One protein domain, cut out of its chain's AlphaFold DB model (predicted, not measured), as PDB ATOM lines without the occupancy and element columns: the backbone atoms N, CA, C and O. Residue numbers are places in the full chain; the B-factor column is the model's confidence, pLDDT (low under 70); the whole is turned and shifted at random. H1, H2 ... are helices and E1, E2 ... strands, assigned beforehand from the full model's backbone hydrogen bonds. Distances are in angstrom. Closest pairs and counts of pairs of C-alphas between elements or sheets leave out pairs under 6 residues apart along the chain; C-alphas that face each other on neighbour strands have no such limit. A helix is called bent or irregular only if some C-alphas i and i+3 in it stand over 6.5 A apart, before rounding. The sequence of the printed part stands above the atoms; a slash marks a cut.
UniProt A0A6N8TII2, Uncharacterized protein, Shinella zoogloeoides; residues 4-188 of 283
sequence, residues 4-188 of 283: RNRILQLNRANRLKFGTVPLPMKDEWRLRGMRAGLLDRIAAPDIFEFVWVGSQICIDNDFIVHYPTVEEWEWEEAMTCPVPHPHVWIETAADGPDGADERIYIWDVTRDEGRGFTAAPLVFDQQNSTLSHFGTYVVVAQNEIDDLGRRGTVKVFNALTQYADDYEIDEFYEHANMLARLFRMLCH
ATOM      1  N   ARG A   4     -38.687   2.759   3.702       85.25
ATOM      2  CA  ARG A   4     -40.033   2.284   4.046       85.25
ATOM      3  C   ARG A   4     -41.028   2.347   2.877       85.25
ATOM      4  O   ARG A   4     -41.668   1.350   2.548       85.25
ATOM      5  N   ASN A   5     -41.123   3.487   2.188       83.94
ATOM      6  CA  ASN A   5     -42.017   3.632   1.029       83.94
ATOM      7  C   ASN A   5     -41.630   2.686  -0.114       83.94
ATOM      8  O   ASN A   5     -42.504   2.163  -0.805       83.94
ATOM      9  N   ARG A   6     -40.329   2.441  -0.303       86.94
ATOM     10  CA  ARG A   6     -39.824   1.471  -1.283       86.94
ATOM     11  C   ARG A   6     -40.239   0.051  -0.926       86.94
ATOM     12  O   ARG A   6     -40.771  -0.639  -1.792       86.94
ATOM     13  N   ILE A   7     -40.078  -0.349   0.333       89.94
ATOM     14  CA  ILE A   7     -40.523  -1.650   0.847       89.94
ATOM     15  C   ILE A   7     -42.027  -1.832   0.597       89.94
ATOM     16  O   ILE A   7     -42.431  -2.838   0.014       89.94
ATOM     17  N   LEU A   8     -42.855  -0.843   0.949       89.06
ATOM     18  CA  LEU A   8     -44.310  -0.914   0.771       89.06
ATOM     19  C   LEU A   8     -44.727  -0.985  -0.705       89.06
ATOM     20  O   LEU A   8     -45.610  -1.767  -1.056       89.06
ATOM     21  N   GLN A   9     -44.093  -0.210  -1.589       85.94
ATOM     22  CA  GLN A   9     -44.358  -0.277  -3.031       85.94
ATOM     23  C   GLN A   9     -43.967  -1.632  -3.624       85.94
ATOM     24  O   GLN A   9     -44.741  -2.217  -4.382       85.94
ATOM     25  N   LEU A  10     -42.792  -2.152  -3.258       88.75
ATOM     26  CA  LEU A  10     -42.342  -3.476  -3.681       88.75
ATOM     27  C   LEU A  10     -43.277  -4.570  -3.163       88.75
ATOM     28  O   LEU A  10     -43.577  -5.502  -3.904       88.75
ATOM     29  N   ASN A  11     -43.777  -4.446  -1.931       90.50
ATOM     30  CA  ASN A  11     -44.747  -5.380  -1.369       90.50
ATOM     31  C   ASN A  11     -46.067  -5.363  -2.155       90.50
ATOM     32  O   ASN A  11     -46.524  -6.409  -2.605       90.50
ATOM     33  N   ARG A  12     -46.634  -4.174  -2.415       89.88
ATOM     34  CA  ARG A  12     -47.865  -4.009  -3.217       89.88
ATOM     35  C   ARG A  12     -47.721  -4.557  -4.639       89.88
ATOM     36  O   ARG A  12     -48.679  -5.083  -5.189       89.88
ATOM     37  N   ALA A  13     -46.532  -4.441  -5.228       90.19
ATOM     38  CA  ALA A  13     -46.226  -4.969  -6.555       90.19
ATOM     39  C   ALA A  13     -45.834  -6.461  -6.558       90.19
ATOM     40  O   ALA A  13     -45.475  -6.977  -7.612       90.19
ATOM     41  N   ASN A  14     -45.847  -7.138  -5.403       90.62
ATOM     42  CA  ASN A  14     -45.356  -8.507  -5.222       90.62
ATOM     43  C   ASN A  14     -43.906  -8.722  -5.718       90.62
ATOM     44  O   ASN A  14     -43.554  -9.752  -6.286       90.62
ATOM     45  N   ARG A  15     -43.057  -7.706  -5.533       92.25
ATOM     46  CA  ARG A  15     -41.638  -7.682  -5.927       92.25
ATOM     47  C   ARG A  15     -40.680  -7.673  -4.737       92.25
ATOM     48  O   ARG A  15     -39.475  -7.771  -4.939       92.25
ATOM     49  N   LEU A  16     -41.195  -7.523  -3.515       91.88
ATOM     50  CA  LEU A  16     -40.386  -7.552  -2.300       91.88
ATOM     51  C   LEU A  16     -39.953  -8.986  -1.988       91.88
ATOM     52  O   LEU A  16     -40.793  -9.841  -1.679       91.88
ATOM     53  N   LYS A  17     -38.641  -9.222  -1.998       90.25
ATOM     54  CA  LYS A  17     -38.057 -10.459  -1.485       90.25
ATOM     55  C   LYS A  17     -37.840 -10.327   0.015       90.25
ATOM     56  O   LYS A  17     -37.524  -9.250   0.513       90.25
ATOM     57  N   PHE A  18     -38.045 -11.422   0.732       85.25
ATOM     58  CA  PHE A  18     -37.721 -11.489   2.147       85.25
ATOM     59  C   PHE A  18     -36.432 -12.280   2.286       85.25
ATOM     60  O   PHE A  18     -36.376 -13.430   1.847       85.25
ATOM     61  N   GLY A  19     -35.404 -11.613   2.792       78.31
ATOM     62  CA  GLY A  19     -34.105 -12.201   3.034       78.31
ATOM     63  C   GLY A  19     -34.180 -13.036   4.291       78.31
ATOM     64  O   GLY A  19     -34.733 -12.616   5.307       78.31
ATOM     65  N   THR A  20     -33.642 -14.236   4.204       68.81
ATOM     66  CA  THR A  20     -33.379 -15.073   5.361       68.81
ATOM     67  C   THR A  20     -31.894 -15.352   5.338       68.81
ATOM     68  O   THR A  20     -31.341 -15.686   4.289       68.81
ATOM     69  N   VAL A  21     -31.246 -15.200   6.484       66.69
ATOM     70  CA  VAL A  21     -29.914 -15.768   6.675       66.69
ATOM     71  C   VAL A  21     -30.040 -17.291   6.514       66.69
ATOM     72  O   VAL A  21     -31.143 -17.810   6.736       66.69
ATOM     73  N   PRO A  22     -29.001 -18.021   6.059       71.12
ATOM     74  CA  PRO A  22     -29.033 -19.476   6.055       71.12
ATOM     75  C   PRO A  22     -29.501 -19.986   7.418       71.12
ATOM     76  O   PRO A  22     -28.859 -19.755   8.434       71.12
ATOM     77  N   LEU A  23     -30.676 -20.606   7.423       72.56
ATOM     78  CA  LEU A  23     -31.384 -21.027   8.618       72.56
ATOM     79  C   LEU A  23     -31.793 -22.485   8.450       72.56
ATOM     80  O   LEU A  23     -32.164 -22.895   7.343       72.56
ATOM     81  N   PRO A  24     -31.824 -23.267   9.535       81.06
ATOM     82  CA  PRO A  24     -32.526 -24.537   9.540       81.06
ATOM     83  C   PRO A  24     -33.964 -24.351   9.039       81.06
ATOM     84  O   PRO A  24     -34.649 -23.399   9.417       81.06
ATOM     85  N   MET A  25     -34.448 -25.279   8.205       82.81
ATOM     86  CA  MET A  25     -35.721 -25.123   7.485       82.81
ATOM     87  C   MET A  25     -36.884 -24.736   8.414       82.81
ATOM     88  O   MET A  25     -37.661 -23.842   8.105       82.81
ATOM     89  N   LYS A  26     -36.997 -25.348   9.597       84.25
ATOM     90  CA  LYS A  26     -38.065 -25.029  10.561       84.25
ATOM     91  C   LYS A  26     -38.071 -23.548  10.980       84.25
ATOM     92  O   LYS A  26     -39.144 -22.948  11.067       84.25
ATOM     93  N   ASP A  27     -36.896 -22.972  11.208       80.81
ATOM     94  CA  ASP A  27     -36.732 -21.585  11.639       80.81
ATOM     95  C   ASP A  27     -36.934 -20.617  10.465       80.81
ATOM     96  O   ASP A  27     -37.606 -19.596  10.623       80.81
ATOM     97  N   GLU A  28     -36.500 -20.989   9.254       80.50
ATOM     98  CA  GLU A  28     -36.798 -20.232   8.031       80.50
ATOM     99  C   GLU A  28     -38.316 -20.082   7.813       80.50
ATOM    100  O   GLU A  28     -38.823 -18.984   7.564       80.50
ATOM    101  N   TRP A  29     -39.071 -21.175   7.953       84.38
ATOM    102  CA  TRP A  29     -40.530 -21.160   7.812       84.38
ATOM    103  C   TRP A  29     -41.199 -20.295   8.881       84.38
ATOM    104  O   TRP A  29     -42.127 -19.543   8.573       84.38
ATOM    105  N   ARG A  30     -40.716 -20.359  10.126       85.12
ATOM    106  CA  ARG A  30     -41.217 -19.525  11.223       85.12
ATOM    107  C   ARG A  30     -40.982 -18.044  10.945       85.12
ATOM    108  O   ARG A  30     -41.916 -17.248  11.053       85.12
ATOM    109  N   LEU A  31     -39.770 -17.686  10.533       82.75
ATOM    110  CA  LEU A  31     -39.394 -16.316  10.206       82.75
ATOM    111  C   LEU A  31     -40.231 -15.766   9.040       82.75
ATOM    112  O   LEU A  31     -40.749 -14.648   9.110       82.75
ATOM    113  N   ARG A  32     -40.453 -16.583   7.999       82.69
ATOM    114  CA  ARG A  32     -41.371 -16.261   6.896       82.69
ATOM    115  C   ARG A  32     -42.814 -16.092   7.373       82.69
ATOM    116  O   ARG A  32     -43.500 -15.199   6.883       82.69
ATOM    117  N   GLY A  33     -43.272 -16.896   8.332       85.06
ATOM    118  CA  GLY A  33     -44.604 -16.770   8.935       85.06
ATOM    119  C   GLY A  33     -44.809 -15.444   9.678       85.06
ATOM    120  O   GLY A  33     -45.878 -14.845   9.597       85.06
ATOM    121  N   MET A  34     -43.765 -14.923  10.329       85.50
ATOM    122  CA  MET A  34     -43.802 -13.631  11.035       85.50
ATOM    123  C   MET A  34     -43.846 -12.415  10.093       85.50
ATOM    124  O   MET A  34     -44.142 -11.299  10.529       85.50
ATOM    125  N   ARG A  35     -43.581 -12.618   8.796       83.88
ATOM    126  CA  ARG A  35     -43.476 -11.551   7.791       83.88
ATOM    127  C   ARG A  35     -44.734 -10.690   7.691       83.88
ATOM    128  O   ARG A  35     -44.605  -9.481   7.527       83.88
ATOM    129  N   ALA A  36     -45.923 -11.285   7.770       83.62
ATOM    130  CA  ALA A  36     -47.177 -10.542   7.630       83.62
ATOM    131  C   ALA A  36     -47.316  -9.479   8.730       83.62
ATOM    132  O   ALA A  36     -47.408  -8.295   8.426       83.62
ATOM    133  N   GLY A  37     -47.175  -9.884   9.997       86.38
ATOM    134  CA  GLY A  37     -47.255  -8.959  11.129       86.38
ATOM    135  C   GLY A  37     -46.163  -7.886  11.114       86.38
ATOM    136  O   GLY A  37     -46.407  -6.757  11.527       86.38
ATOM    137  N   LEU A  38     -44.967  -8.203  10.602       86.94
ATOM    138  CA  LEU A  38     -43.922  -7.201  10.388       86.94
ATOM    139  C   LEU A  38     -44.342  -6.170   9.331       86.94
ATOM    140  O   LEU A  38     -44.234  -4.972   9.569       86.94
ATOM    141  N   LEU A  39     -44.824  -6.617   8.170       88.50
ATOM    142  CA  LEU A  39     -45.249  -5.720   7.095       88.50
ATOM    143  C   LEU A  39     -46.451  -4.861   7.498       88.50
ATOM    144  O   LEU A  39     -46.502  -3.699   7.099       88.50
ATOM    145  N   ASP A  40     -47.360  -5.391   8.314       87.44
ATOM    146  CA  ASP A  40     -48.486  -4.637   8.867       87.44
ATOM    147  C   ASP A  40     -48.002  -3.514   9.792       87.44
ATOM    148  O   ASP A  40     -48.439  -2.371   9.648       87.44
ATOM    149  N   ARG A  41     -47.030  -3.796  10.676       85.69
ATOM    150  CA  ARG A  41     -46.390  -2.753  11.497       85.69
ATOM    151  C   ARG A  41     -45.678  -1.723  10.635       85.69
ATOM    152  O   ARG A  41     -45.893  -0.533  10.825       85.69
ATOM    153  N   ILE A  42     -44.906  -2.155   9.635       85.38
ATOM    154  CA  ILE A  42     -44.246  -1.243   8.690       85.38
ATOM    155  C   ILE A  42     -45.282  -0.397   7.951       85.38
ATOM    156  O   ILE A  42     -45.012   0.759   7.658       85.38
ATOM    157  N   ALA A  43     -46.470  -0.912   7.646       82.62
ATOM    158  CA  ALA A  43     -47.517  -0.169   6.950       82.62
ATOM    159  C   ALA A  43     -48.292   0.813   7.845       82.62
ATOM    160  O   ALA A  43     -49.067   1.607   7.306       82.62
ATOM    161  N   ALA A  44     -48.076   0.811   9.168       77.75
ATOM    162  CA  ALA A  44     -48.833   1.652  10.090       77.75
ATOM    163  C   ALA A  44     -48.712   3.149   9.723       77.75
ATOM    164  O   ALA A  44     -47.624   3.632   9.389       77.75
ATOM    165  N   PRO A  45     -49.822   3.907   9.726       69.50
ATOM    166  CA  PRO A  45     -49.807   5.310   9.320       69.50
ATOM    167  C   PRO A  45     -49.179   6.230  10.377       69.50
ATOM    168  O   PRO A  45     -48.724   7.316  10.025       69.50
ATOM    169  N   ASP A  46     -49.145   5.798  11.640       75.12
ATOM    170  CA  ASP A  46     -48.720   6.593  12.795       75.12
ATOM    171  C   ASP A  46     -47.298   6.227  13.252       75.12
ATOM    172  O   ASP A  46     -47.065   5.756  14.364       75.12
ATOM    173  N   ILE A  47     -46.342   6.385  12.336       73.81
ATOM    174  CA  ILE A  47     -44.924   6.091  12.571       73.81
ATOM    175  C   ILE A  47     -44.123   7.385  12.556       73.81
ATOM    176  O   ILE A  47     -44.215   8.184  11.619       73.81
ATOM    177  N   PHE A  48     -43.264   7.552  13.557       79.88
ATOM    178  CA  PHE A  48     -42.304   8.644  13.598       79.88
ATOM    179  C   PHE A  48     -40.972   8.216  12.971       79.88
ATOM    180  O   PHE A  48     -40.223   7.433  13.546       79.88
ATOM    181  N   GLU A  49     -40.701   8.697  11.757       81.44
ATOM    182  CA  GLU A  49     -39.575   8.241  10.929       81.44
ATOM    183  C   GLU A  49     -38.316   9.116  11.090       81.44
ATOM    184  O   GLU A  49     -38.353  10.325  10.836       81.44
ATOM    185  N   PHE A  50     -37.179   8.488  11.394       84.25
ATOM    186  CA  PHE A  50     -35.838   9.071  11.414       84.25
ATOM    187  C   PHE A  50     -34.953   8.472  10.323       84.25
ATOM    188  O   PHE A  50     -34.912   7.260  10.138       84.25
ATOM    189  N   VAL A  51     -34.180   9.335   9.661       84.56
ATOM    190  CA  VAL A  51     -33.048   8.935   8.818       84.56
ATOM    191  C   VAL A  51     -31.780   9.391   9.528       84.56
ATOM    192  O   VAL A  51     -31.521  10.594   9.612       84.56
ATOM    193  N   TRP A  52     -31.015   8.451  10.073       84.88
ATOM    194  CA  TRP A  52     -29.784   8.738  10.796       84.88
ATOM    195  C   TRP A  52     -28.597   8.699   9.835       84.88
ATOM    196  O   TRP A  52     -28.109   7.637   9.453       84.88
ATOM    197  N   VAL A  53     -28.139   9.884   9.433       82.62
ATOM    198  CA  VAL A  53     -26.924  10.064   8.626       82.62
ATOM    199  C   VAL A  53     -25.718  10.199   9.553       82.62
ATOM    200  O   VAL A  53     -25.794  10.921  10.546       82.62
ATOM    201  N   GLY A  54     -24.609   9.535   9.221       80.00
ATOM    202  CA  GLY A  54     -23.404   9.555  10.055       80.00
ATOM    203  C   GLY A  54     -23.564   8.746  11.341       80.00
ATOM    204  O   GLY A  54     -23.094   9.167  12.394       80.00
ATOM    205  N   SER A  55     -24.250   7.603  11.263       83.81
ATOM    206  CA  SER A  55     -24.352   6.633  12.361       83.81
ATOM    207  C   SER A  55     -23.026   5.951  12.682       83.81
ATOM    208  O   SER A  55     -22.929   5.350  13.739       83.81
ATOM    209  N   GLN A  56     -22.024   6.066  11.800       86.69
ATOM    210  CA  GLN A  56     -20.712   5.413  11.898       86.69
ATOM    211  C   GLN A  56     -20.762   3.881  11.825       86.69
ATOM    212  O   GLN A  56     -19.763   3.238  12.127       86.69
ATOM    213  N   ILE A  57     -21.886   3.299  11.394       87.94
ATOM    214  CA  ILE A  57     -21.923   1.883  11.023       87.94
ATOM    215  C   ILE A  57     -21.182   1.724   9.699       87.94
ATOM    216  O   ILE A  57     -21.487   2.421   8.727       87.94
ATOM    217  N   CYS A  58     -20.241   0.790   9.651       88.31
ATOM    218  CA  CYS A  58     -19.543   0.426   8.426       88.31
ATOM    219  C   CYS A  58     -19.476  -1.090   8.271       88.31
ATOM    220  O   CYS A  58     -19.633  -1.844   9.231       88.31
ATOM    221  N   ILE A  59     -19.280  -1.526   7.034       88.44
ATOM    222  CA  ILE A  59     -19.047  -2.921   6.692       88.44
ATOM    223  C   ILE A  59     -17.637  -2.987   6.116       88.44
ATOM    224  O   ILE A  59     -17.303  -2.227   5.204       88.44
ATOM    225  N   ASP A  60     -16.798  -3.851   6.671       88.00
ATOM    226  CA  ASP A  60     -15.426  -4.002   6.192       88.00
ATOM    227  C   ASP A  60     -15.332  -4.894   4.941       88.00
ATOM    228  O   ASP A  60     -16.330  -5.373   4.393       88.00
ATOM    229  N   ASN A  61     -14.103  -5.104   4.463       87.25
ATOM    230  CA  ASN A  61     -13.828  -5.917   3.274       87.25
ATOM    231  C   ASN A  61     -14.161  -7.407   3.459       87.25
ATOM    232  O   ASN A  61     -14.306  -8.113   2.463       87.25
ATOM    233  N   ASP A  62     -14.301  -7.867   4.703       86.25
ATOM    234  CA  ASP A  62     -14.691  -9.234   5.050       86.25
ATOM    235  C   ASP A  62     -16.211  -9.351   5.273       86.25
ATOM    236  O   ASP A  62     -16.714 -10.397   5.683       86.25
ATOM    237  N   PHE A  63     -16.961  -8.291   4.949       81.19
ATOM    238  CA  PHE A  63     -18.403  -8.166   5.152       81.19
ATOM    239  C   PHE A  63     -18.837  -8.222   6.624       81.19
ATOM    240  O   PHE A  63     -20.012  -8.485   6.909       81.19
ATOM    241  N   ILE A  64     -17.921  -7.931   7.552       84.25
ATOM    242  CA  ILE A  64     -18.213  -7.813   8.979       84.25
ATOM    243  C   ILE A  64     -18.755  -6.412   9.252       84.25
ATOM    244  O   ILE A  64     -18.249  -5.409   8.744       84.25
ATOM    245  N   VAL A  65     -19.820  -6.354  10.045       87.12
ATOM    246  CA  VAL A  65     -20.507  -5.113  10.400       87.12
ATOM    247  C   VAL A  65     -19.907  -4.575  11.689       87.12
ATOM    248  O   VAL A  65     -19.879  -5.269  12.701       87.12
ATOM    249  N   HIS A  66     -19.469  -3.322  11.661       88.94
ATOM    250  CA  HIS A  66     -18.913  -2.634  12.818       88.94
ATOM    251  C   HIS A  66     -19.878  -1.556  13.290       88.94
ATOM    252  O   HIS A  66     -20.310  -0.697  12.514       88.94
ATOM    253  N   TYR A  67     -20.195  -1.591  14.582       90.31
ATOM    254  CA  TYR A  67     -21.010  -0.590  15.258       90.31
ATOM    255  C   TYR A  67     -20.101   0.316  16.094       90.31
ATOM    256  O   TYR A  67     -19.104  -0.149  16.652       90.31
ATOM    257  N   PRO A  68     -20.395   1.620  16.200       87.19
ATOM    258  CA  PRO A  68     -19.574   2.500  17.009       87.19
ATOM    259  C   PRO A  68     -19.801   2.230  18.498       87.19
ATOM    260  O   PRO A  68     -20.933   2.242  18.983       87.19
ATOM    261  N   THR A  69     -18.707   2.103  19.244       88.06
ATOM    262  CA  THR A  69     -18.735   1.891  20.694       88.06
ATOM    263  C   THR A  69     -19.519   2.993  21.400       88.06
ATOM    264  O   THR A  69     -19.311   4.183  21.130       88.06
ATOM    265  N   VAL A  70     -20.404   2.605  22.316       87.94
ATOM    266  CA  VAL A  70     -21.113   3.510  23.227       87.94
ATOM    267  C   VAL A  70     -20.492   3.398  24.608       87.94
ATOM    268  O   VAL A  70     -20.421   2.323  25.191       87.94
ATOM    269  N   GLU A  71     -20.018   4.530  25.114       87.75
ATOM    270  CA  GLU A  71     -19.387   4.605  26.428       87.75
ATOM    271  C   GLU A  71     -20.427   4.443  27.545       87.75
ATOM    272  O   GLU A  71     -21.584   4.839  27.400       87.75
ATOM    273  N   GLU A  72     -20.002   3.946  28.706       86.00
ATOM    274  CA  GLU A  72     -20.898   3.700  29.847       86.00
ATOM    275  C   GLU A  72     -21.657   4.963  30.292       86.00
ATOM    276  O   GLU A  72     -22.870   4.932  30.489       86.00
ATOM    277  N   TRP A  73     -20.979   6.111  30.354       85.44
ATOM    278  CA  TRP A  73     -21.620   7.384  30.708       85.44
ATOM    279  C   TRP A  73     -22.683   7.818  29.683       85.44
ATOM    280  O   TRP A  73     -23.672   8.460  30.039       85.44
ATOM    281  N   GLU A  74     -22.481   7.490  28.403       87.38
ATOM    282  CA  GLU A  74     -23.432   7.801  27.339       87.38
ATOM    283  C   GLU A  74     -24.673   6.917  27.462       87.38
ATOM    284  O   GLU A  74     -25.797   7.400  27.294       87.38
ATOM    285  N   TRP A  75     -24.467   5.644  27.803       88.56
ATOM    286  CA  TRP A  75     -25.537   4.704  28.094       88.56
ATOM    287  C   TRP A  75     -26.407   5.185  29.261       88.56
ATOM    288  O   TRP A  75     -27.622   5.313  29.113       88.56
ATOM    289  N   GLU A  76     -25.800   5.533  30.399       86.38
ATOM    290  CA  GLU A  76     -26.527   6.011  31.580       86.38
ATOM    291  C   GLU A  76     -27.368   7.265  31.288       86.38
ATOM    292  O   GLU A  76     -28.536   7.348  31.684       86.38
ATOM    293  N   GLU A  77     -26.808   8.231  30.549       86.38
ATOM    294  CA  GLU A  77     -27.532   9.435  30.129       86.38
ATOM    295  C   GLU A  77     -28.709   9.080  29.206       86.38
ATOM    296  O   GLU A  77     -29.830   9.574  29.393       86.38
ATOM    297  N   ALA A  78     -28.497   8.172  28.248       87.94
ATOM    298  CA  ALA A  78     -29.527   7.715  27.321       87.94
ATOM    299  C   ALA A  78     -30.720   7.048  28.023       87.94
ATOM    300  O   ALA A  78     -31.859   7.201  27.578       87.94
ATOM    301  N   MET A  79     -30.506   6.364  29.150       89.81
ATOM    302  CA  MET A  79     -31.598   5.738  29.909       89.81
ATOM    303  C   MET A  79     -32.537   6.752  30.574       89.81
ATOM    304  O   MET A  79     -33.645   6.404  30.971       89.81
ATOM    305  N   THR A  80     -32.136   8.021  30.673       85.56
ATOM    306  CA  THR A  80     -33.011   9.109  31.147       85.56
ATOM    307  C   THR A  80     -33.790   9.794  30.020       85.56
ATOM    308  O   THR A  80     -34.686  10.601  30.281       85.56
ATOM    309  N   CYS A  81     -33.460   9.472  28.768       85.38
ATOM    310  CA  CYS A  81     -33.974  10.130  27.579       85.38
ATOM    311  C   CYS A  81     -35.231   9.402  27.062       85.38
ATOM    312  O   CYS A  81     -35.168   8.206  26.761       85.38
ATOM    313  N   PRO A  82     -36.392  10.075  26.942       83.81
ATOM    314  CA  PRO A  82     -37.610   9.422  26.479       83.81
ATOM    315  C   PRO A  82     -37.547   9.076  24.990       83.81
ATOM    316  O   PRO A  82     -37.063   9.856  24.168       83.81
ATOM    317  N   VAL A  83     -38.165   7.954  24.614       86.31
ATOM    318  CA  VAL A  83     -38.453   7.668  23.202       86.31
ATOM    319  C   VAL A  83     -39.534   8.649  22.708       86.31
ATOM    320  O   VAL A  83     -40.597   8.764  23.338       86.31
ATOM    321  N   PRO A  84     -39.294   9.375  21.600       81.06
ATOM    322  CA  PRO A  84     -40.082  10.553  21.218       81.06
ATOM    323  C   PRO A  84     -41.511  10.241  20.755       81.06
ATOM    324  O   PRO A  84     -42.354  11.137  20.744       81.06
ATOM    325  N   HIS A  85     -41.803   8.992  20.390       83.38
ATOM    326  CA  HIS A  85     -43.105   8.565  19.881       83.38
ATOM    327  C   HIS A  85     -43.424   7.124  20.322       83.38
ATOM    328  O   HIS A  85     -42.483   6.355  20.533       83.38
ATOM    329  N   PRO A  86     -44.706   6.725  20.452       85.12
ATOM    330  CA  PRO A  86     -45.086   5.332  20.699       85.12
ATOM    331  C   PRO A  86     -44.535   4.342  19.668       85.12
ATOM    332  O   PRO A  86     -44.141   3.237  20.028       85.12
ATOM    333  N   HIS A  87     -44.462   4.756  18.403       86.81
ATOM    334  CA  HIS A  87     -43.922   3.957  17.304       86.81
ATOM    335  C   HIS A  87     -42.918   4.782  16.500       86.81
ATOM    336  O   HIS A  87     -43.263   5.816  15.923       86.81
ATOM    337  N   VAL A  88     -41.664   4.348  16.499       88.56
ATOM    338  CA  VAL A  88     -40.533   5.020  15.867       88.56
ATOM    339  C   VAL A  88     -39.917   4.093  14.821       88.56
ATOM    340  O   VAL A  88     -39.676   2.919  15.080       88.56
ATOM    341  N   TRP A  89     -39.628   4.635  13.642       88.62
ATOM    342  CA  TRP A  89     -38.890   3.957  12.579       88.62
ATOM    343  C   TRP A  89     -37.568   4.665  12.371       88.62
ATOM    344  O   TRP A  89     -37.556   5.864  12.102       88.62
ATOM    345  N   ILE A  90     -36.462   3.948  12.479       92.00
ATOM    346  CA  ILE A  90     -35.127   4.517  12.283       92.00
ATOM    347  C   ILE A  90     -34.478   3.784  11.125       92.00
ATOM    348  O   ILE A  90     -34.452   2.561  11.132       92.00
ATOM    349  N   GLU A  91     -33.948   4.520  10.154       91.50
ATOM    350  CA  GLU A  91     -33.138   3.969   9.069       91.50
ATOM    351  C   GLU A  91     -31.764   4.640   9.020       91.50
ATOM    352  O   GLU A  91     -31.640   5.852   9.206       91.50
ATOM    353  N   THR A  92     -30.725   3.854   8.760       89.69
ATOM    354  CA  THR A  92     -29.364   4.343   8.554       89.69
ATOM    355  C   THR A  92     -28.667   3.533   7.471       89.69
ATOM    356  O   THR A  92     -28.857   2.321   7.369       89.69
ATOM    357  N   ALA A  93     -27.902   4.215   6.625       88.94
ATOM    358  CA  ALA A  93     -27.058   3.550   5.647       88.94
ATOM    359  C   ALA A  93     -25.770   3.088   6.328       88.94
ATOM    360  O   ALA A  93     -25.205   3.834   7.129       88.94
ATOM    361  N   ALA A  94     -25.336   1.875   6.003       87.75
ATOM    362  CA  ALA A  94     -23.997   1.402   6.310       87.75
ATOM    363  C   ALA A  94     -23.163   1.443   5.033       87.75
ATOM    364  O   ALA A  94     -23.611   0.972   3.984       87.75
ATOM    365  N   ASP A  95     -21.965   2.006   5.133       80.50
ATOM    366  CA  ASP A  95     -21.041   2.059   4.010       80.50
ATOM    367  C   ASP A  95     -20.392   0.680   3.838       80.50
ATOM    368  O   ASP A  95     -19.722   0.181   4.745       80.50
ATOM    369  N   GLY A  96     -20.644   0.051   2.688       76.94
ATOM    370  CA  GLY A  96     -20.013  -1.200   2.281       76.94
ATOM    371  C   GLY A  96     -18.611  -1.008   1.700       76.94
ATOM    372  O   GLY A  96     -18.280   0.107   1.271       76.94
ATOM    373  N   PRO A  97     -17.809  -2.085   1.596       73.81
ATOM    374  CA  PRO A  97     -16.562  -2.032   0.846       73.81
ATOM    375  C   PRO A  97     -16.849  -1.558  -0.588       73.81
ATOM    376  O   PRO A  97     -17.828  -1.963  -1.225       73.81
ATOM    377  N   ASP A  98     -16.042  -0.605  -1.057       67.25
ATOM    378  CA  ASP A  98     -16.140   0.038  -2.375       67.25
ATOM    379  C   ASP A  98     -17.459   0.784  -2.680       67.25
ATOM    380  O   ASP A  98     -17.738   1.115  -3.834       67.25
ATOM    381  N   GLY A  99     -18.284   1.074  -1.665       62.72
ATOM    382  CA  GLY A  99     -19.569   1.765  -1.841       62.72
ATOM    383  C   GLY A  99     -20.614   0.954  -2.617       62.72
ATOM    384  O   GLY A  99     -21.638   1.500  -3.031       62.72
ATOM    385  N   ALA A 100     -20.360  -0.341  -2.837       55.72
ATOM    386  CA  ALA A 100     -21.253  -1.223  -3.577       55.72
ATOM    387  C   ALA A 100     -22.426  -1.690  -2.698       55.72
ATOM    388  O   ALA A 100     -23.582  -1.596  -3.108       55.72
ATOM    389  N   ASP A 101     -22.164  -2.120  -1.468       59.66
ATOM    390  CA  ASP A 101     -23.174  -2.705  -0.581       59.66
ATOM    391  C   ASP A 101     -23.919  -1.637   0.243       59.66
ATOM    392  O   ASP A 101     -23.767  -1.546   1.459       59.66
ATOM    393  N   GLU A 102     -24.773  -0.832  -0.405       71.38
ATOM    394  CA  GLU A 102     -25.716   0.050   0.306       71.38
ATOM    395  C   GLU A 102     -26.804  -0.778   1.017       71.38
ATOM    396  O   GLU A 102     -27.945  -0.925   0.548       71.38
ATOM    397  N   ARG A 103     -26.454  -1.320   2.183       88.31
ATOM    398  CA  ARG A 103     -27.408  -1.903   3.125       88.31
ATOM    399  C   ARG A 103     -27.977  -0.800   3.998       88.31
ATOM    400  O   ARG A 103     -27.257   0.050   4.520       88.31
ATOM    401  N   ILE A 104     -29.292  -0.831   4.171       91.62
ATOM    402  CA  ILE A 104     -29.977   0.067   5.091       91.62
ATOM    403  C   ILE A 104     -30.350  -0.727   6.331       91.62
ATOM    404  O   ILE A 104     -31.209  -1.608   6.269       91.62
ATOM    405  N   TYR A 105     -29.715  -0.388   7.446       93.00
ATOM    406  CA  TYR A 105     -30.089  -0.881   8.762       93.00
ATOM    407  C   TYR A 105     -31.297  -0.112   9.257       93.00
ATOM    408  O   TYR A 105     -31.405   1.106   9.095       93.00
ATOM    409  N   ILE A 106     -32.239  -0.855   9.813       94.38
ATOM    410  CA  ILE A 106     -33.546  -0.357  10.185       94.38
ATOM    411  C   ILE A 106     -33.878  -0.868  11.582       94.38
ATOM    412  O   ILE A 106     -33.644  -2.035  11.892       94.38
ATOM    413  N   TRP A 107     -34.513  -0.022  12.388       95.25
ATOM    414  CA  TRP A 107     -35.141  -0.431  13.638       95.25
ATOM    415  C   TRP A 107     -36.607  -0.016  13.654       95.25
ATOM    416  O   TRP A 107     -36.940   1.167  13.554       95.25
ATOM    417  N   ASP A 108     -37.471  -1.015  13.804       94.00
ATOM    418  CA  ASP A 108     -38.887  -0.856  14.121       94.00
ATOM    419  C   ASP A 108     -39.032  -0.818  15.648       94.00
ATOM    420  O   ASP A 108     -38.937  -1.853  16.311       94.00
ATOM    421  N   VAL A 109     -39.165   0.382  16.217       94.44
ATOM    422  CA  VAL A 109     -39.122   0.618  17.664       94.44
ATOM    423  C   VAL A 109     -40.510   0.943  18.198       94.44
ATOM    424  O   VAL A 109     -41.158   1.891  17.762       94.44
ATOM    425  N   THR A 110     -40.945   0.198  19.206       92.94
ATOM    426  CA  THR A 110     -42.160   0.477  19.973       92.94
ATOM    427  C   THR A 110     -41.777   0.911  21.381       92.94
ATOM    428  O   THR A 110     -41.046   0.207  22.078       92.94
ATOM    429  N   ARG A 111     -42.267   2.075  21.810       90.88
ATOM    430  CA  ARG A 111     -42.095   2.558  23.180       90.88
ATOM    431  C   ARG A 111     -43.040   1.809  24.110       90.88
ATOM    432  O   ARG A 111     -44.232   1.713  23.835       90.88
ATOM    433  N   ASP A 112     -42.513   1.365  25.240       87.50
ATOM    434  CA  ASP A 112     -43.308   0.853  26.350       87.50
ATOM    435  C   ASP A 112     -43.556   2.005  27.340       87.50
ATOM    436  O   ASP A 112     -42.606   2.685  27.744       87.50
ATOM    437  N   GLU A 113     -44.820   2.273  27.689       71.88
ATOM    438  CA  GLU A 113     -45.278   3.419  28.491       71.88
ATOM    439  C   GLU A 113     -44.772   3.357  29.945       71.88
ATOM    440  O   GLU A 113     -45.507   3.080  30.888       71.88
ATOM    441  N   GLY A 114     -43.481   3.636  30.129       65.81
ATOM    442  CA  GLY A 114     -42.818   3.702  31.431       65.81
ATOM    443  C   GLY A 114     -41.793   2.601  31.692       65.81
ATOM    444  O   GLY A 114     -41.265   2.539  32.800       65.81
ATOM    445  N   ARG A 115     -41.479   1.746  30.712       74.88
ATOM    446  CA  ARG A 115     -40.450   0.701  30.875       74.88
ATOM    447  C   ARG A 115     -39.249   0.884  29.962       74.88
ATOM    448  O   ARG A 115     -38.165   0.491  30.359       74.88
ATOM    449  N   GLY A 116     -39.411   1.536  28.813       89.50
ATOM    450  CA  GLY A 116     -38.341   1.772  27.847       89.50
ATOM    451  C   GLY A 116     -38.838   1.519  26.432       89.50
ATOM    452  O   GLY A 116     -39.801   2.154  26.001       89.50
ATOM    453  N   PHE A 117     -38.207   0.604  25.698       94.69
ATOM    454  CA  PHE A 117     -38.630   0.281  24.335       94.69
ATOM    455  C   PHE A 117     -38.280  -1.139  23.904       94.69
ATOM    456  O   PHE A 117     -37.363  -1.767  24.423       94.69
ATOM    457  N   THR A 118     -39.015  -1.621  22.906       95.00
ATOM    458  CA  THR A 118     -38.691  -2.829  22.148       95.00
ATOM    459  C   THR A 118     -38.316  -2.431  20.729       95.00
ATOM    460  O   THR A 118     -39.024  -1.636  20.116       95.00
ATOM    461  N   ALA A 119     -37.236  -2.984  20.196       95.31
ATOM    462  CA  ALA A 119     -36.784  -2.757  18.834       95.31
ATOM    463  C   ALA A 119     -36.681  -4.080  18.073       95.31
ATOM    464  O   ALA A 119     -36.089  -5.041  18.564       95.31
ATOM    465  N   ALA A 120     -37.228  -4.113  16.860       93.06
ATOM    466  CA  ALA A 120     -36.989  -5.181  15.898       93.06
ATOM    467  C   ALA A 120     -35.983  -4.686  14.840       93.06
ATOM    468  O   ALA A 120     -36.348  -3.839  14.014       93.06
ATOM    469  N   PRO A 121     -34.723  -5.160  14.866       92.94
ATOM    470  CA  PRO A 121     -33.743  -4.847  13.839       92.94
ATOM    471  C   PRO A 121     -34.104  -5.526  12.512       92.94
ATOM    472  O   PRO A 121     -34.576  -6.667  12.464       92.94
ATOM    473  N   LEU A 122     -33.876  -4.806  11.419       92.81
ATOM    474  CA  LEU A 122     -34.111  -5.229  10.044       92.81
ATOM    475  C   LEU A 122     -32.972  -4.707   9.164       92.81
ATOM    476  O   LEU A 122     -32.381  -3.667   9.452       92.81
ATOM    477  N   VAL A 123     -32.718  -5.380   8.046       92.25
ATOM    478  CA  VAL A 123     -31.794  -4.891   7.014       92.25
ATOM    479  C   VAL A 123     -32.492  -4.915   5.670       92.25
ATOM    480  O   VAL A 123     -33.078  -5.921   5.278       92.25
ATOM    481  N   PHE A 124     -32.433  -3.803   4.948       92.75
ATOM    482  CA  PHE A 124     -32.908  -3.727   3.577       92.75
ATOM    483  C   PHE A 124     -31.730  -3.607   2.615       92.75
ATOM    484  O   PHE A 124     -31.028  -2.596   2.591       92.75
ATOM    485  N   ASP A 125     -31.556  -4.634   1.792       90.06
ATOM    486  CA  ASP A 125     -30.642  -4.621   0.660       90.06
ATOM    487  C   ASP A 125     -31.315  -3.893  -0.508       90.06
ATOM    488  O   ASP A 125     -32.296  -4.365  -1.106       90.06
ATOM    489  N   GLN A 126     -30.781  -2.716  -0.832       86.81
ATOM    490  CA  GLN A 126     -31.311  -1.885  -1.900       86.81
ATOM    491  C   GLN A 126     -31.074  -2.458  -3.296       86.81
ATOM    492  O   GLN A 126     -31.913  -2.232  -4.177       86.81
ATOM    493  N   GLN A 127     -29.970  -3.165  -3.519       86.44
ATOM    494  CA  GLN A 127     -29.644  -3.734  -4.821       86.44
ATOM    495  C   GLN A 127     -30.587  -4.897  -5.129       86.44
ATOM    496  O   GLN A 127     -31.282  -4.907  -6.149       86.44
ATOM    497  N   ASN A 128     -30.703  -5.829  -4.183       87.44
ATOM    498  CA  ASN A 128     -31.493  -7.044  -4.348       87.44
ATOM    499  C   ASN A 128     -32.969  -6.863  -3.985       87.44
ATOM    500  O   ASN A 128     -33.764  -7.789  -4.168       87.44
ATOM    501  N   SER A 129     -33.362  -5.683  -3.485       90.50
ATOM    502  CA  SER A 129     -34.730  -5.391  -3.033       90.50
ATOM    503  C   SER A 129     -35.234  -6.437  -2.032       90.50
ATOM    504  O   SER A 129     -36.361  -6.937  -2.128       90.50
ATOM    505  N   THR A 130     -34.348  -6.792  -1.102       90.81
ATOM    506  CA  THR A 130     -34.528  -7.881  -0.145       90.81
ATOM    507  C   THR A 130     -34.589  -7.306   1.267       90.81
ATOM    508  O   THR A 130     -33.695  -6.572   1.675       90.81
ATOM    509  N   LEU A 131     -35.664  -7.607   2.001       91.88
ATOM    510  CA  LEU A 131     -35.833  -7.233   3.407       91.88
ATOM    511  C   LEU A 131     -35.502  -8.428   4.296       91.88
ATOM    512  O   LEU A 131     -36.247  -9.406   4.282       91.88
ATOM    513  N   SER A 132     -34.429  -8.329   5.065       88.88
ATOM    514  CA  SER A 132     -34.017  -9.317   6.056       88.88
ATOM    515  C   SER A 132     -34.506  -8.926   7.446       88.88
ATOM    516  O   SER A 132     -34.456  -7.760   7.841       88.88
ATOM    517  N   HIS A 133     -34.978  -9.919   8.190       86.00
ATOM    518  CA  HIS A 133     -35.390  -9.807   9.585       86.00
ATOM    519  C   HIS A 133     -34.701 -10.913  10.365       86.00
ATOM    520  O   HIS A 133     -34.695 -12.058   9.923       86.00
ATOM    521  N   PHE A 134     -34.164 -10.582  11.529       81.06
ATOM    522  CA  PHE A 134     -33.358 -11.521  12.303       81.06
ATOM    523  C   PHE A 134     -34.194 -12.440  13.200       81.06
ATOM    524  O   PHE A 134     -33.660 -13.365  13.789       81.06
ATOM    525  N   GLY A 135     -35.504 -12.199  13.346       82.50
ATOM    526  CA  GLY A 135     -36.302 -12.925  14.341       82.50
ATOM    527  C   GLY A 135     -35.966 -12.531  15.780       82.50
ATOM    528  O   GLY A 135     -36.475 -13.151  16.710       82.50
ATOM    529  N   THR A 136     -35.145 -11.497  15.957       86.44
ATOM    530  CA  THR A 136     -34.674 -11.006  17.247       86.44
ATOM    531  C   THR A 136     -35.418  -9.739  17.640       86.44
ATOM    532  O   THR A 136     -35.711  -8.889  16.799       86.44
ATOM    533  N   TYR A 137     -35.693  -9.598  18.931       90.81
ATOM    534  CA  TYR A 137     -36.214  -8.382  19.536       90.81
ATOM    535  C   TYR A 137     -35.276  -7.931  20.647       90.81
ATOM    536  O   TYR A 137     -34.921  -8.715  21.527       90.81
ATOM    537  N   VAL A 138     -34.904  -6.658  20.618       93.81
ATOM    538  CA  VAL A 138     -34.118  -6.016  21.671       93.81
ATOM    539  C   VAL A 138     -35.079  -5.268  22.576       93.81
ATOM    540  O   VAL A 138     -35.798  -4.385  22.118       93.81
ATOM    541  N   VAL A 139     -35.109  -5.619  23.856       94.38
ATOM    542  CA  VAL A 139     -35.900  -4.926  24.872       94.38
ATOM    543  C   VAL A 139     -34.947  -4.153  25.764       94.38
ATOM    544  O   VAL A 139     -34.121  -4.744  26.454       94.38
ATOM    545  N   VAL A 140     -35.082  -2.833  25.754       94.88
ATOM    546  CA  VAL A 140     -34.339  -1.935  26.635       94.88
ATOM    547  C   VAL A 140     -35.277  -1.476  27.736       94.88
ATOM    548  O   VAL A 140     -36.243  -0.755  27.473       94.88
ATOM    549  N   ALA A 141     -34.995  -1.897  28.966       93.00
ATOM    550  CA  ALA A 141     -35.754  -1.502  30.139       93.00
ATOM    551  C   ALA A 141     -35.047  -0.339  30.854       93.00
ATOM    552  O   ALA A 141     -34.232  -0.544  31.748       93.00
ATOM    553  N   GLN A 142     -35.364   0.895  30.456       88.88
ATOM    554  CA  GLN A 142     -34.708   2.134  30.907       88.88
ATOM    555  C   GLN A 142     -34.760   2.358  32.426       88.88
ATOM    556  O   GLN A 142     -33.905   3.044  32.977       88.88
ATOM    557  N   ASN A 143     -35.765   1.800  33.109       85.50
ATOM    558  CA  ASN A 143     -35.975   1.986  34.549       85.50
ATOM    559  C   ASN A 143     -35.504   0.804  35.405       85.50
ATOM    560  O   ASN A 143     -35.524   0.910  36.631       85.50
ATOM    561  N   GLU A 144     -35.113  -0.315  34.791       89.12
ATOM    562  CA  GLU A 144     -34.519  -1.424  35.535       89.12
ATOM    563  C   GLU A 144     -33.103  -1.046  35.984       89.12
ATOM    564  O   GLU A 144     -32.423  -0.248  35.338       89.12
ATOM    565  N   ILE A 145     -32.682  -1.596  37.118       86.56
ATOM    566  CA  ILE A 145     -31.321  -1.466  37.633       86.56
ATOM    567  C   ILE A 145     -30.684  -2.850  37.526       86.56
ATOM    568  O   ILE A 145     -31.307  -3.828  37.942       86.56
ATOM    569  N   ASP A 146     -29.498  -2.932  36.928       84.38
ATOM    570  CA  ASP A 146     -28.762  -4.188  36.794       84.38
ATOM    571  C   ASP A 146     -28.100  -4.623  38.115       84.38
ATOM    572  O   ASP A 146     -28.117  -3.907  39.121       84.38
ATOM    573  N   ASP A 147     -27.489  -5.809  38.115       84.88
ATOM    574  CA  ASP A 147     -26.825  -6.376  39.297       84.88
ATOM    575  C   ASP A 147     -25.623  -5.540  39.784       84.88
ATOM    576  O   ASP A 147     -25.152  -5.717  40.908       84.88
ATOM    577  N   LEU A 148     -25.134  -4.611  38.956       82.44
ATOM    578  CA  LEU A 148     -24.047  -3.683  39.269       82.44
ATOM    579  C   LEU A 148     -24.561  -2.312  39.739       82.44
ATOM    580  O   LEU A 148     -23.762  -1.418  40.019       82.44
ATOM    581  N   GLY A 149     -25.879  -2.133  39.869       82.62
ATOM    582  CA  GLY A 149     -26.490  -0.880  40.307       82.62
ATOM    583  C   GLY A 149     -26.668   0.158  39.196       82.62
ATOM    584  O   GLY A 149     -27.016   1.304  39.490       82.62
ATOM    585  N   ARG A 150     -26.457  -0.214  37.929       82.31
ATOM    586  CA  ARG A 150     -26.550   0.690  36.777       82.31
ATOM    587  C   ARG A 150     -27.963   0.719  36.228       82.31
ATOM    588  O   ARG A 150     -28.654  -0.295  36.183       82.31
ATOM    589  N   ARG A 151     -28.407   1.901  35.806       85.56
ATOM    590  CA  ARG A 151     -29.734   2.079  35.215       85.56
ATOM    591  C   ARG A 151     -29.741   1.600  33.762       85.56
ATOM    592  O   ARG A 151     -28.843   1.936  32.999       85.56
ATOM    593  N   GLY A 152     -30.823   0.930  33.380       88.81
ATOM    594  CA  GLY A 152     -31.055   0.421  32.038       88.81
ATOM    595  C   GLY A 152     -30.548  -1.000  31.881       88.81
ATOM    596  O   GLY A 152     -29.354  -1.247  32.001       88.81
ATOM    597  N   THR A 153     -31.442  -1.927  31.547       92.19
ATOM    598  CA  THR A 153     -31.065  -3.297  31.177       92.19
ATOM    599  C   THR A 153     -31.419  -3.574  29.721       92.19
ATOM    600  O   THR A 153     -32.358  -2.991  29.169       92.19
ATOM    601  N   VAL A 154     -30.669  -4.478  29.093       93.25
ATOM    602  CA  VAL A 154     -30.937  -4.966  27.736       93.25
ATOM    603  C   VAL A 154     -31.232  -6.452  27.802       93.25
ATOM    604  O   VAL A 154     -30.460  -7.229  28.362       93.25
ATOM    605  N   LYS A 155     -32.358  -6.850  27.214       91.94
ATOM    606  CA  LYS A 155     -32.752  -8.249  27.045       91.94
ATOM    607  C   LYS A 155     -32.936  -8.516  25.560       91.94
ATOM    608  O   LYS A 155     -33.716  -7.834  24.896       91.94
ATOM    609  N   VAL A 156     -32.225  -9.514  25.049       90.25
ATOM    610  CA  VAL A 156     -32.322  -9.949  23.655       90.25
ATOM    611  C   VAL A 156     -33.187 -11.204  23.606       90.25
ATOM    612  O   VAL A 156     -32.883 -12.209  24.243       90.25
ATOM    613  N   PHE A 157     -34.291 -11.141  22.866       87.44
ATOM    614  CA  PHE A 157     -35.208 -12.261  22.678       87.44
ATOM    615  C   PHE A 157     -35.103 -12.771  21.251       87.44
ATOM    616  O   PHE A 157     -35.448 -12.057  20.312       87.44
ATOM    617  N   ASN A 158     -34.680 -14.021  21.092       84.19
ATOM    618  CA  ASN A 158     -34.619 -14.672  19.793       84.19
ATOM    619  C   ASN A 158     -35.851 -15.566  19.594       84.19
ATOM    620  O   ASN A 158     -36.112 -16.484  20.374       84.19
ATOM    621  N   ALA A 159     -36.639 -15.293  18.555       77.25
ATOM    622  CA  ALA A 159     -37.785 -16.120  18.191       77.25
ATOM    623  C   ALA A 159     -37.370 -17.437  17.506       77.25
ATOM    624  O   ALA A 159     -38.224 -18.300  17.290       77.25
ATOM    625  N   LEU A 160     -36.092 -17.594  17.154       77.00
ATOM    626  CA  LEU A 160     -35.533 -18.733  16.436       77.00
ATOM    627  C   LEU A 160     -34.582 -19.501  17.363       77.00
ATOM    628  O   LEU A 160     -33.539 -19.009  17.779       77.00
ATOM    629  N   THR A 161     -34.975 -20.720  17.723       65.00
ATOM    630  CA  THR A 161     -34.303 -21.528  18.752       65.00
ATOM    631  C   THR A 161     -32.900 -21.999  18.373       65.00
ATOM    632  O   THR A 161     -32.125 -22.254  19.282       65.00
ATOM    633  N   GLN A 162     -32.575 -22.126  17.079       61.22
ATOM    634  CA  GLN A 162     -31.229 -22.517  16.620       61.22
ATOM    635  C   GLN A 162     -30.369 -21.312  16.203       61.22
ATOM    636  O   GLN A 162     -29.161 -21.425  16.077       61.22
ATOM    637  N   TYR A 163     -30.979 -20.135  16.057       60.09
ATOM    638  CA  TYR A 163     -30.302 -18.897  15.654       60.09
ATOM    639  C   TYR A 163     -29.531 -18.220  16.794       60.09
ATOM    640  O   TYR A 163     -28.807 -17.260  16.560       60.09
ATOM    641  N   ALA A 164     -29.718 -18.687  18.033       55.62
ATOM    642  CA  ALA A 164     -28.941 -18.247  19.188       55.62
ATOM    643  C   ALA A 164     -27.500 -18.791  19.176       55.62
ATOM    644  O   ALA A 164     -26.650 -18.206  19.838       55.62
ATOM    645  N   ASP A 165     -27.242 -19.871  18.428       56.91
ATOM    646  CA  ASP A 165     -25.928 -20.518  18.356       56.91
ATOM    647  C   ASP A 165     -25.069 -19.998  17.177       56.91
ATOM    648  O   ASP A 165     -23.848 -20.128  17.217       56.91
ATOM    649  N   ASP A 166     -25.689 -19.393  16.148       53.44
ATOM    650  CA  ASP A 166     -25.029 -18.993  14.886       53.44
ATOM    651  C   ASP A 166     -24.657 -17.496  14.799       53.44
ATOM    652  O   ASP A 166     -23.798 -17.123  14.000       53.44
ATOM    653  N   TYR A 167     -25.294 -16.627  15.593       61.25
ATOM    654  CA  TYR A 167     -24.961 -15.200  15.685       61.25
ATOM    655  C   TYR A 167     -24.382 -14.872  17.053       61.25
ATOM    656  O   TYR A 167     -24.894 -15.326  18.078       61.25
ATOM    657  N   GLU A 168     -23.374 -14.003  17.077       68.69
ATOM    658  CA  GLU A 168     -22.925 -13.380  18.314       68.69
ATOM    659  C   GLU A 168     -24.070 -12.512  18.845       68.69
ATOM    660  O   GLU A 168     -24.384 -11.458  18.295       68.69
ATOM    661  N   ILE A 169     -24.737 -12.975  19.909       75.81
ATOM    662  CA  ILE A 169     -25.811 -12.229  20.592       75.81
ATOM    663  C   ILE A 169     -25.341 -10.801  20.934       75.81
ATOM    664  O   ILE A 169     -26.151  -9.870  20.944       75.81
ATOM    665  N   ASP A 170     -24.034 -10.634  21.135       82.56
ATOM    666  CA  ASP A 170     -23.316  -9.377  21.333       82.56
ATOM    667  C   ASP A 170     -23.629  -8.321  20.257       82.56
ATOM    668  O   ASP A 170     -23.804  -7.149  20.595       82.56
ATOM    669  N   GLU A 171     -23.860  -8.712  18.996       86.06
ATOM    670  CA  GLU A 171     -24.282  -7.779  17.940       86.06
ATOM    671  C   GLU A 171     -25.585  -7.048  18.318       86.06
ATOM    672  O   GLU A 171     -25.729  -5.836  18.140       86.06
ATOM    673  N   PHE A 172     -26.554  -7.754  18.908       89.44
ATOM    674  CA  PHE A 172     -27.840  -7.167  19.299       89.44
ATOM    675  C   PHE A 172     -27.738  -6.234  20.506       89.44
ATOM    676  O   PHE A 172     -28.574  -5.332  20.647       89.44
ATOM    677  N   TYR A 173     -26.710  -6.392  21.340       91.38
ATOM    678  CA  TYR A 173     -26.374  -5.398  22.355       91.38
ATOM    679  C   TYR A 173     -25.831  -4.119  21.706       91.38
ATOM    680  O   TYR A 173     -26.241  -3.026  22.104       91.38
ATOM    681  N   GLU A 174     -25.044  -4.224  20.632       92.31
ATOM    682  CA  GLU A 174     -24.592  -3.052  19.870       92.31
ATOM    683  C   GLU A 174     -25.738  -2.316  19.158       92.31
ATOM    684  O   GLU A 174     -25.789  -1.081  19.135       92.31
ATOM    685  N   HIS A 175     -26.749  -3.039  18.666       93.25
ATOM    686  CA  HIS A 175     -27.989  -2.405  18.208       93.25
ATOM    687  C   HIS A 175     -28.674  -1.600  19.328       93.25
ATOM    688  O   HIS A 175     -29.193  -0.508  19.074       93.25
ATOM    689  N   ALA A 176     -28.690  -2.115  20.563       93.81
ATOM    690  CA  ALA A 176     -29.260  -1.415  21.713       93.81
ATOM    691  C   ALA A 176     -28.467  -0.136  22.035       93.81
ATOM    692  O   ALA A 176     -29.065   0.930  22.210       93.81
ATOM    693  N   ASN A 177     -27.133  -0.237  22.038       92.88
ATOM    694  CA  ASN A 177     -26.190   0.873  22.205       92.88
ATOM    695  C   ASN A 177     -26.470   1.990  21.198       92.88
ATOM    696  O   ASN A 177     -26.664   3.152  21.570       92.88
ATOM    697  N   MET A 178     -26.598   1.633  19.923       91.75
ATOM    698  CA  MET A 178     -26.897   2.584  18.855       91.75
ATOM    699  C   MET A 178     -28.205   3.341  19.074       91.75
ATOM    700  O   MET A 178     -28.250   4.569  18.951       91.75
ATOM    701  N   LEU A 179     -29.272   2.631  19.433       93.62
ATOM    702  CA  LEU A 179     -30.565   3.254  19.713       93.62
ATOM    703  C   LEU A 179     -30.504   4.176  20.936       93.62
ATOM    704  O   LEU A 179     -31.053   5.279  20.894       93.62
ATOM    705  N   ALA A 180     -29.804   3.762  21.993       90.62
ATOM    706  CA  ALA A 180     -29.588   4.577  23.185       90.62
ATOM    707  C   ALA A 180     -28.881   5.899  22.834       90.62
ATOM    708  O   ALA A 180     -29.394   6.978  23.147       90.62
ATOM    709  N   ARG A 181     -27.772   5.833  22.083       89.62
ATOM    710  CA  ARG A 181     -27.066   7.017  21.568       89.62
ATOM    711  C   ARG A 181     -27.995   7.928  20.766       89.62
ATOM    712  O   ARG A 181     -28.019   9.136  21.006       89.62
ATOM    713  N   LEU A 182     -28.789   7.383  19.842       89.25
ATOM    714  CA  LEU A 182     -29.726   8.189  19.057       89.25
ATOM    715  C   LEU A 182     -30.731   8.929  19.939       89.25
ATOM    716  O   LEU A 182     -30.904  10.138  19.787       89.25
ATOM    717  N   PHE A 183     -31.387   8.230  20.866       88.38
ATOM    718  CA  PHE A 183     -32.387   8.853  21.733       88.38
ATOM    719  C   PHE A 183     -31.778   9.911  22.656       88.38
ATOM    720  O   PHE A 183     -32.393  10.964  22.849       88.38
ATOM    721  N   ARG A 184     -30.544   9.704  23.132       87.69
ATOM    722  CA  ARG A 184     -29.774  10.729  23.849       87.69
ATOM    723  C   ARG A 184     -29.549  11.973  22.999       87.69
ATOM    724  O   ARG A 184     -29.875  13.081  23.425       87.69
ATOM    725  N   MET A 185     -29.062  11.801  21.769       84.38
ATOM    726  CA  MET A 185     -28.832  12.923  20.855       84.38
ATOM    727  C   MET A 185     -30.116  13.703  20.560       84.38
ATOM    728  O   MET A 185     -30.084  14.930  20.506       84.38
ATOM    729  N   LEU A 186     -31.247  13.011  20.393       82.69
ATOM    730  CA  LEU A 186     -32.547  13.637  20.135       82.69
ATOM    731  C   LEU A 186     -33.073  14.443  21.331       82.69
ATOM    732  O   LEU A 186     -33.814  15.405  21.132       82.69
ATOM    733  N   CYS A 187     -32.689  14.078  22.555       80.75
ATOM    734  CA  CYS A 187     -33.048  14.814  23.768       80.75
ATOM    735  C   CYS A 187     -32.126  16.007  24.043       80.75
ATOM    736  O   CYS A 187     -32.431  16.847  24.895       80.75
ATOM    737  N   HIS A 188     -31.008  16.108  23.327       76.00
ATOM    738  CA  HIS A 188     -30.028  17.145  23.576       76.00
ATOM    739  C   HIS A 188     -30.573  18.538  23.187       76.00
ATOM    740  O   HIS A 188     -31.103  18.705  22.088       76.00
TER     741      HIS A 188
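AT A GLANCE: This is residues 4 to 188 of the 283 residues of an uncharacterized protein of Shinella zoogloeoides (UniProt A0A6N8TII2). What shape do these atoms make? A twisted sheet of eight strands curls round the long helix H4, while H1 and the bent helix H2 lie on the sheet away from H4, and the short H3 touches H4. Which parts occur, and in what order? The printed part has 185 residues, with four named helices and eight named strands in the order H1 E1 H2 E2 H3 E3 E4 E5 E6 E7 E8 H4. The class is mixed, helices and strands, and the branched sheet has both parallel and antiparallel pairs. How large is it? It is compact, with a radius of gyration of the C-alphas of 16.3 A and spans of 47 by 36 by 33 A.

IN THESE COORDINATES: Where are the strands? E3 is residues 87 to 94, 22.9 A long; E4 103 to 112, 28.3 A; E5 116 to 125, 29.0 A; E7 136 to 145, 22.8 A; and E8 151 to 158, 23.3 A. E1 is residues 17 to 19, E2 48 to 51 and E6 130 to 133. Where are the helices? H1, residues 4 to 12, begins at C-alpha 4, (-40.033, 2.284, 4.046); H3 is residues 72 to 78; H4, residues 170 to 187, is 26.2 A long and ends at C-alpha 187, (-33.048, 14.814, 23.768). H2, residues 25 to 43, was assigned as one helix by its hydrogen bonds but is bent, with C-alphas 33 and 36 6.9 A apart, into H2a, residues 25 to 33, and H2b, residues 36 to 43.

HOW THE PARTS SIT: How is the sheet joined? E5 has E4 on one side, with N 106 and O 122 2.8 A apart, and on the other side E6, N 132 and O 123 2.8 A, and E7, N 119 and O 138 2.8 A. E3 E4 E5 E6 form a meander, each strand the antiparallel neighbour of the one before, and E2, H3, E3 form a strand-helix-strand unit, two parallel neighbour strands with a helix between, its crossover right-handed. How do the helices stand? H4 touches H3 with residues 177 to 184 alone, closest at the C-alphas of Ala 78 and Arg 184, 4.6 A. H1 touches H2b at a steep tilt of 51 degrees, opposite ways, closest at the C-alphas of Leu 8 and Ala 43, 7.0 A. What of the helices' backbones? Every O i to N i+4 pair is within hydrogen-bond range in H1, H2a, H2b, H3 and H4.

THE WHOLE: How far does it reach? The two C-alphas farthest apart, those of Ala 13 and Gly 149, are 51.0 A apart. Is anything cut or long? The printed part has no cut, and the long links are E2 to H3, 20 residues, and E8 to H4, 11 residues. Where is confidence low? The mean pLDDT of the printed part is 84.5, and residues 20 to 21, 45, 98 to 101, 114 and 161 to 168 are under 70.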